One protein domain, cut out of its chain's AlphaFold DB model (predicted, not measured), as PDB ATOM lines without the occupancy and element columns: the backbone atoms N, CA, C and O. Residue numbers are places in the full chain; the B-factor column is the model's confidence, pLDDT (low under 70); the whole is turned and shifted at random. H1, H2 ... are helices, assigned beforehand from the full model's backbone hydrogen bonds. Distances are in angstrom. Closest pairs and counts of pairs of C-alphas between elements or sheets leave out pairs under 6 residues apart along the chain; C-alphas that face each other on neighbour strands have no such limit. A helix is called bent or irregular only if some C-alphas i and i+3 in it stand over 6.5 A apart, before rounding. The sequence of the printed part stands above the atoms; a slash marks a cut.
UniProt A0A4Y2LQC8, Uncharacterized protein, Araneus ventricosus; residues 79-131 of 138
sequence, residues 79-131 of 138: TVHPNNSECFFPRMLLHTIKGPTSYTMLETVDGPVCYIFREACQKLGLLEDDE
ATOM      1  N   THR A  79       9.985  25.932  27.859       57.50
ATOM      2  CA  THR A  79       8.597  25.901  28.358       57.50
ATOM      3  C   THR A  79       8.128  27.311  28.740       57.50
ATOM      4  O   THR A  79       8.788  27.989  29.525       57.50
ATOM      5  N   VAL A  80       7.003  27.771  28.183       60.59
ATOM      6  CA  VAL A  80       6.331  29.016  28.600       60.59
ATOM      7  C   VAL A  80       5.089  28.625  29.385       60.59
ATOM      8  O   VAL A  80       4.287  27.828  28.907       60.59
ATOM      9  N   HIS A  81       4.951  29.163  30.595       53.47
ATOM     10  CA  HIS A  81       3.796  28.898  31.445       53.47
ATOM     11  C   HIS A  81       2.549  29.629  30.900       53.47
ATOM     12  O   HIS A  81       2.677  30.803  30.545       53.47
ATOM     13  N   PRO A  82       1.351  29.008  30.883       58.12
ATOM     14  CA  PRO A  82       0.114  29.633  30.390       58.12
ATOM     15  C   PRO A  82      -0.236  30.984  31.035       58.12
ATOM     16  O   PRO A  82      -0.766  31.867  30.370       58.12
ATOM     17  N   ASN A  83       0.135  31.184  32.306       59.09
ATOM     18  CA  ASN A  83      -0.047  32.464  33.018       59.09
ATOM     19  C   ASN A  83       0.733  33.643  32.409       59.09
ATOM     20  O   ASN A  83       0.453  34.786  32.754       59.09
ATOM     21  N   ASN A  84       1.701  33.397  31.519       64.94
ATOM     22  CA  ASN A  84       2.311  34.446  30.707       64.94
ATOM     23  C   ASN A  84       1.531  34.570  29.392       64.94
ATOM     24  O   ASN A  84       1.991  34.134  28.332       64.94
ATOM     25  N   SER A  85       0.319  35.119  29.487       59.97
ATOM     26  CA  SER A  85      -0.624  35.241  28.369       59.97
ATOM     27  C   SER A  85      -0.030  35.996  27.174       59.97
ATOM     28  O   SER A  85      -0.278  35.608  26.032       59.97
ATOM     29  N   GLU A  86       0.822  36.997  27.427       67.62
ATOM     30  CA  GLU A  86       1.530  37.776  26.399       67.62
ATOM     31  C   GLU A  86       2.448  36.908  25.528       67.62
ATOM     32  O   GLU A  86       2.590  37.152  24.333       67.62
ATOM     33  N   CYS A  87       3.047  35.861  26.101       74.12
ATOM     34  CA  CYS A  87       3.903  34.923  25.374       74.12
ATOM     35  C   CYS A  87       3.181  33.635  24.957       74.12
ATOM     36  O   CYS A  87       3.654  32.952  24.049       74.12
ATOM     37  N   PHE A  88       2.066  33.282  25.598       82.06
ATOM     38  CA  PHE A  88       1.358  32.023  25.364       82.06
ATOM     39  C   PHE A  88       0.711  31.965  23.974       82.06
ATOM     40  O   PHE A  88       1.018  31.058  23.198       82.06
ATOM     41  N   PHE A  89      -0.124  32.949  23.617       86.62
ATOM     42  CA  PHE A  89      -0.846  32.928  22.337       86.62
ATOM     43  C   PHE A  89       0.078  33.057  21.115       86.62
ATOM     44  O   PHE A  89      -0.017  32.206  20.230       86.62
ATOM     45  N   PRO A  90       1.038  34.009  21.053       88.00
ATOM     46  CA  PRO A  90       1.980  34.069  19.933       88.00
ATOM     47  C   PRO A  90       2.781  32.780  19.781       88.00
ATOM     48  O   PRO A  90       3.047  32.325  18.670       88.00
ATOM     49  N   ARG A  91       3.161  32.161  20.903       87.56
ATOM     50  CA  ARG A  91       3.878  30.895  20.876       87.56
ATOM     51  C   ARG A  91       3.029  29.778  20.295       87.56
ATOM     52  O   ARG A  91       3.556  29.001  19.504       87.56
ATOM     53  N   MET A  92       1.762  29.695  20.678       89.25
ATOM     54  CA  MET A  92       0.846  28.698  20.141       89.25
ATOM     55  C   MET A  92       0.699  28.868  18.626       89.25
ATOM     56  O   MET A  92       0.921  27.914  17.887       89.25
ATOM     57  N   LEU A  93       0.514  30.105  18.155       91.94
ATOM     58  CA  LEU A  93       0.497  30.420  16.723       91.94
ATOM     59  C   LEU A  93       1.795  30.007  16.020       91.94
ATOM     60  O   LEU A  93       1.748  29.422  14.948       91.94
ATOM     61  N   LEU A  94       2.963  30.223  16.630       92.19
ATOM     62  CA  LEU A  94       4.260  29.806  16.077       92.19
ATOM     63  C   LEU A  94       4.468  28.281  16.018       92.19
ATOM     64  O   LEU A  94       5.368  27.823  15.309       92.19
ATOM     65  N   HIS A  95       3.670  27.503  16.757       91.56
ATOM     66  CA  HIS A  95       3.631  26.037  16.664       91.56
ATOM     67  C   HIS A  95       2.608  25.543  15.630       91.56
ATOM     68  O   HIS A  95       2.587  24.352  15.333       91.56
ATOM     69  N   THR A  96       1.802  26.438  15.056       91.44
ATOM     70  CA  THR A  96       0.732  26.090  14.110       91.44
ATOM     71  C   THR A  96       0.956  26.695  12.720       91.44
ATOM     72  O   THR A  96       0.728  26.031  11.711       91.44
ATOM     73  N   ILE A  97       1.436  27.938  12.643       92.50
ATOM     74  CA  ILE A  97       1.614  28.704  11.407       92.50
ATOM     75  C   ILE A  97       3.038  28.518  10.881       92.50
ATOM     76  O   ILE A  97       4.024  28.822  11.558       92.50
ATOM     77  N   LYS A  98       3.140  28.045   9.637       95.44
ATOM     78  CA  LYS A  98       4.413  27.859   8.934       95.44
ATOM     79  C   LYS A  98       4.878  29.150   8.282       95.44
ATOM     80  O   LYS A  98       4.089  29.865   7.669       95.44
ATOM     81  N   GLY A  99       6.176  29.416   8.383       95.12
ATOM     82  CA  GLY A  99       6.826  30.458   7.600       95.12
ATOM     83  C   GLY A  99       6.327  31.902   7.747       95.12
ATOM     84  O   GLY A  99       6.400  32.618   6.743       95.12
ATOM     85  N   PRO A 100       5.807  32.365   8.905       95.19
ATOM     86  CA  PRO A 100       5.322  33.735   9.030       95.19
ATOM     87  C   PRO A 100       6.444  34.738   8.733       95.19
ATOM     88  O   PRO A 100       7.575  34.583   9.192       95.19
ATOM     89  N   THR A 101       6.140  35.795   7.981       94.56
ATOM     90  CA  THR A 101       7.120  36.843   7.629       94.56
ATOM     91  C   THR A 101       6.978  38.119   8.458       94.56
ATOM     92  O   THR A 101       7.755  39.059   8.281       94.56
ATOM     93  N   SER A 102       5.981  38.192   9.337       92.44
ATOM     94  CA  SER A 102       5.726  39.324  10.233       92.44
ATOM     95  C   SER A 102       4.748  38.925  11.341       92.44
ATOM     96  O   SER A 102       4.084  37.891  11.249       92.44
ATOM     97  N   TYR A 103       4.610  39.778  12.360       89.50
ATOM     98  CA  TYR A 103       3.552  39.643  13.368       89.50
ATOM     99  C   TYR A 103       2.154  39.735  12.754       89.50
ATOM    100  O   TYR A 103       1.316  38.894  13.043       89.50
ATOM    101  N   THR A 104       1.943  40.656  11.811       90.38
ATOM    102  CA  THR A 104       0.668  40.789  11.092       90.38
ATOM    103  C   THR A 104       0.259  39.488  10.403       90.38
ATOM    104  O   THR A 104      -0.917  39.143  10.374       90.38
ATOM    105  N   MET A 105       1.223  38.719   9.883       89.25
ATOM    106  CA  MET A 105       0.933  37.418   9.279       89.25
ATOM    107  C   MET A 105       0.535  36.359  10.316       89.25
ATOM    108  O   MET A 105      -0.276  35.499  10.002       89.25
ATOM    109  N   LEU A 106       1.063  36.424  11.545       87.81
ATOM    110  CA  LEU A 106       0.601  35.571  12.650       87.81
ATOM    111  C   LEU A 106      -0.817  35.937  13.110       87.81
ATOM    112  O   LEU A 106      -1.554  35.066  13.559       87.81
ATOM    113  N   GLU A 107      -1.186  37.213  13.019       86.88
ATOM    114  CA  GLU A 107      -2.511  37.725  13.398       86.88
ATOM    115  C   GLU A 107      -3.571  37.492  12.314       86.88
ATOM    116  O   GLU A 107      -4.767  37.590  12.584       86.88
ATOM    117  N   THR A 108      -3.154  37.194  11.085       88.56
ATOM    118  CA  THR A 108      -4.064  36.996   9.958       88.56
ATOM    119  C   THR A 108      -4.505  35.538   9.892       88.56
ATOM    120  O   THR A 108      -3.734  34.666   9.496       88.56
ATOM    121  N   VAL A 109      -5.764  35.282  10.244       82.50
ATOM    122  CA  VAL A 109      -6.406  33.965  10.137       82.50
ATOM    123  C   VAL A 109      -7.692  34.142   9.334       82.50
ATOM    124  O   VAL A 109      -8.490  35.023   9.645       82.50
ATOM    125  N   ASP A 110      -7.858  33.348   8.275       79.06
ATOM    126  CA  ASP A 110      -9.005  33.389   7.351       79.06
ATOM    127  C   ASP A 110      -9.258  34.743   6.656       79.06
ATOM    128  O   ASP A 110     -10.374  35.052   6.245       79.06
ATOM    129  N   GLY A 111      -8.210  35.555   6.477       79.81
ATOM    130  CA  GLY A 111      -8.248  36.780   5.671       79.81
ATOM    131  C   GLY A 111      -7.984  38.067   6.454       79.81
ATOM    132  O   GLY A 111      -6.969  38.710   6.184       79.81
ATOM    133  N   PRO A 112      -8.858  38.496   7.383       85.38
ATOM    134  CA  PRO A 112      -8.639  39.722   8.144       85.38
ATOM    135  C   PRO A 112      -7.609  39.537   9.268       85.38
ATOM    136  O   PRO A 112      -7.473  38.465   9.858       85.38
ATOM    137  N   VAL A 113      -6.911  40.628   9.593       87.38
ATOM    138  CA  VAL A 113      -6.016  40.716  10.756       87.38
ATOM    139  C   VAL A 113      -6.863  40.704  12.031       87.38
ATOM    140  O   VAL A 113      -7.789  41.505  12.165       87.38
ATOM    141  N   CYS A 114      -6.564  39.796  12.958       86.50
ATOM    142  CA  CYS A 114      -7.210  39.740  14.268       86.50
ATOM    143  C   CYS A 114      -6.707  40.868  15.177       86.50
ATOM    144  O   CYS A 114      -5.554  41.284  15.076       86.50
ATOM    145  N   TYR A 115      -7.543  41.332  16.106       81.94
ATOM    146  CA  TYR A 115      -7.177  42.431  17.007       81.94
ATOM    147  C   TYR A 115      -6.150  42.002  18.069       81.94
ATOM    148  O   TYR A 115      -5.318  42.798  18.499       81.94
ATOM    149  N   ILE A 116      -6.200  40.733  18.491       86.56
ATOM    150  CA  ILE A 116      -5.266  40.134  19.454       86.56
ATOM    151  C   ILE A 116      -4.915  38.693  19.067       86.56
ATOM    152  O   ILE A 116      -5.733  37.966  18.505       86.56
ATOM    153  N   PHE A 117      -3.728  38.219  19.467       87.25
ATOM    154  CA  PHE A 117      -3.278  36.844  19.196       87.25
ATOM    155  C   PHE A 117      -4.220  35.758  19.739       87.25
ATOM    156  O   PHE A 117      -4.301  34.677  19.158       87.25
ATOM    157  N   ARG A 118      -4.951  36.027  20.834       86.31
ATOM    158  CA  ARG A 118      -5.964  35.099  21.366       86.31
ATOM    159  C   ARG A 118      -7.065  34.830  20.345       86.31
ATOM    160  O   ARG A 118      -7.429  33.678  20.161       86.31
ATOM    161  N   GLU A 119      -7.555  35.862  19.665       86.44
ATOM    162  CA  GLU A 119      -8.607  35.734  18.650       86.44
ATOM    163  C   GLU A 119      -8.115  34.889  17.465       86.44
ATOM    164  O   GLU A 119      -8.813  33.976  17.032       86.44
ATOM    165  N   ALA A 120      -6.879  35.115  17.004       89.25
ATOM    166  CA  ALA A 120      -6.254  34.273  15.982       89.25
ATOM    167  C   ALA A 120      -6.190  32.797  16.424       89.25
ATOM    168  O   ALA A 120      -6.499  31.895  15.647       89.25
ATOM    169  N   CYS A 121      -5.866  32.539  17.695       88.81
ATOM    170  CA  CYS A 121      -5.888  31.188  18.256       88.81
ATOM    171  C   CYS A 121      -7.300  30.578  18.294       88.81
ATOM    172  O   CYS A 121      -7.440  29.391  18.011       88.81
ATOM    173  N   GLN A 122      -8.332  31.363  18.627       88.00
ATOM    174  CA  GLN A 122      -9.730  30.905  18.619       88.00
ATOM    175  C   GLN A 122     -10.186  30.545  17.203       88.00
ATOM    176  O   GLN A 122     -10.744  29.471  17.008       88.00
ATOM    177  N   LYS A 123      -9.890  31.391  16.206       87.38
ATOM    178  CA  LYS A 123     -10.223  31.119  14.795       87.38
ATOM    179  C   LYS A 123      -9.542  29.855  14.269       87.38
ATOM    180  O   LYS A 123     -10.154  29.094  13.534       87.38
ATOM    181  N   LEU A 124      -8.312  29.581  14.711       87.94
ATOM    182  CA  LEU A 124      -7.603  28.331  14.408       87.94
ATOM    183  C   LEU A 124      -8.091  27.119  15.228       87.94
ATOM    184  O   LEU A 124      -7.535  26.031  15.077       87.94
ATOM    185  N   GLY A 125      -9.083  27.281  16.111       87.75
ATOM    186  CA  GLY A 125      -9.607  26.204  16.958       87.75
ATOM    187  C   GLY A 125      -8.614  25.695  18.009       87.75
ATOM    188  O   GLY A 125      -8.710  24.552  18.444       87.75
ATOM    189  N   LEU A 126      -7.633  26.518  18.400       86.12
ATOM    190  CA  LEU A 126      -6.571  26.148  19.348       86.12
ATOM    191  C   LEU A 126      -6.965  26.362  20.817       86.12
ATOM    192  O   LEU A 126      -6.193  26.034  21.717       86.12
ATOM    193  N   LEU A 127      -8.131  26.956  21.065       84.75
ATOM    194  CA  LEU A 127      -8.672  27.214  22.396       84.75
ATOM    195  C   LEU A 127     -10.020  26.510  22.521       84.75
ATOM    196  O   LEU A 127     -10.795  26.496  21.564       84.75
ATOM    197  N   GLU A 128     -10.297  25.939  23.692       72.62
ATOM    198  CA  GLU A 128     -11.644  25.462  23.993       72.62
ATOM    199  C   GLU A 128     -12.600  26.654  24.011       72.62
ATOM    200  O   GLU A 128     -12.306  27.715  24.566       72.62
ATOM    201  N   ASP A 129     -13.727  26.483  23.332       61.56
ATOM    202  CA  ASP A 129     -14.748  27.507  23.250       61.56
ATOM    203  C   ASP A 129     -15.488  27.580  24.592       61.56
ATOM    204  O   ASP A 129     -16.293  26.704  24.926       61.56
ATOM    205  N   ASP A 130     -15.207  28.622  25.375       54.97
ATOM    206  CA  ASP A 130     -15.961  28.934  26.594       54.97
ATOM    207  C   ASP A 130     -17.443  29.273  26.282       54.97
ATOM    208  O   ASP A 130     -18.254  29.371  27.205       54.97
ATOM    209  N   GLU A 131     -17.857  29.388  25.005       53.00
ATOM    210  CA  GLU A 131     -19.270  29.556  24.614       53.00
ATOM    211  C   GLU A 131     -20.155  28.322  24.860       53.00
ATOM    212  O   GLU A 131     -21.368  28.357  24.626       53.00
TER     213      GLU A 131
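Overview. This is residues 79 to 131 of the 138 residues of an uncharacterized protein of Araneus ventricosus (UniProt A0A4Y2LQC8). What shape? Three helices, H1, H2 and H3 along the chain, make a triangle, H3 packed on H1, the longest. What size? The all-helix printed part, 53 residues, under half in named helices, is compact: radius of gyration of the C-alphas 10.7 A, spans 28 by 27 by 17 A.

Arrangement. What touches? H1, residues 85 to 96, touches H3, residues 117 to 123, with residues 89 to 93 alone at a steep tilt, 47 degrees; C-alphas 89 and 117 are closest, 5.6 A. What else? H2, residues 103 to 107, touches H3; C-alphas 107 and 120 are closest, 5.7 A. In H2 and H3 every O i to N i+4 pair is within hydrogen-bond range, in H1 6 of 8.

Along the chain. Where first? H1 spans 17.0 A from C-alpha 85, (-0.624, 35.241, 28.369), only just irregular: C-alphas 86 and 89 are 6.8 A apart. Where last? H3 ends at C-alpha 123, (-10.223, 31.119, 14.795).

Size, cuts and confidence. Any cut? The printed part has no cut. Low confidence? Residues 79 to 86 and 129 to 131 have pLDDT under 70.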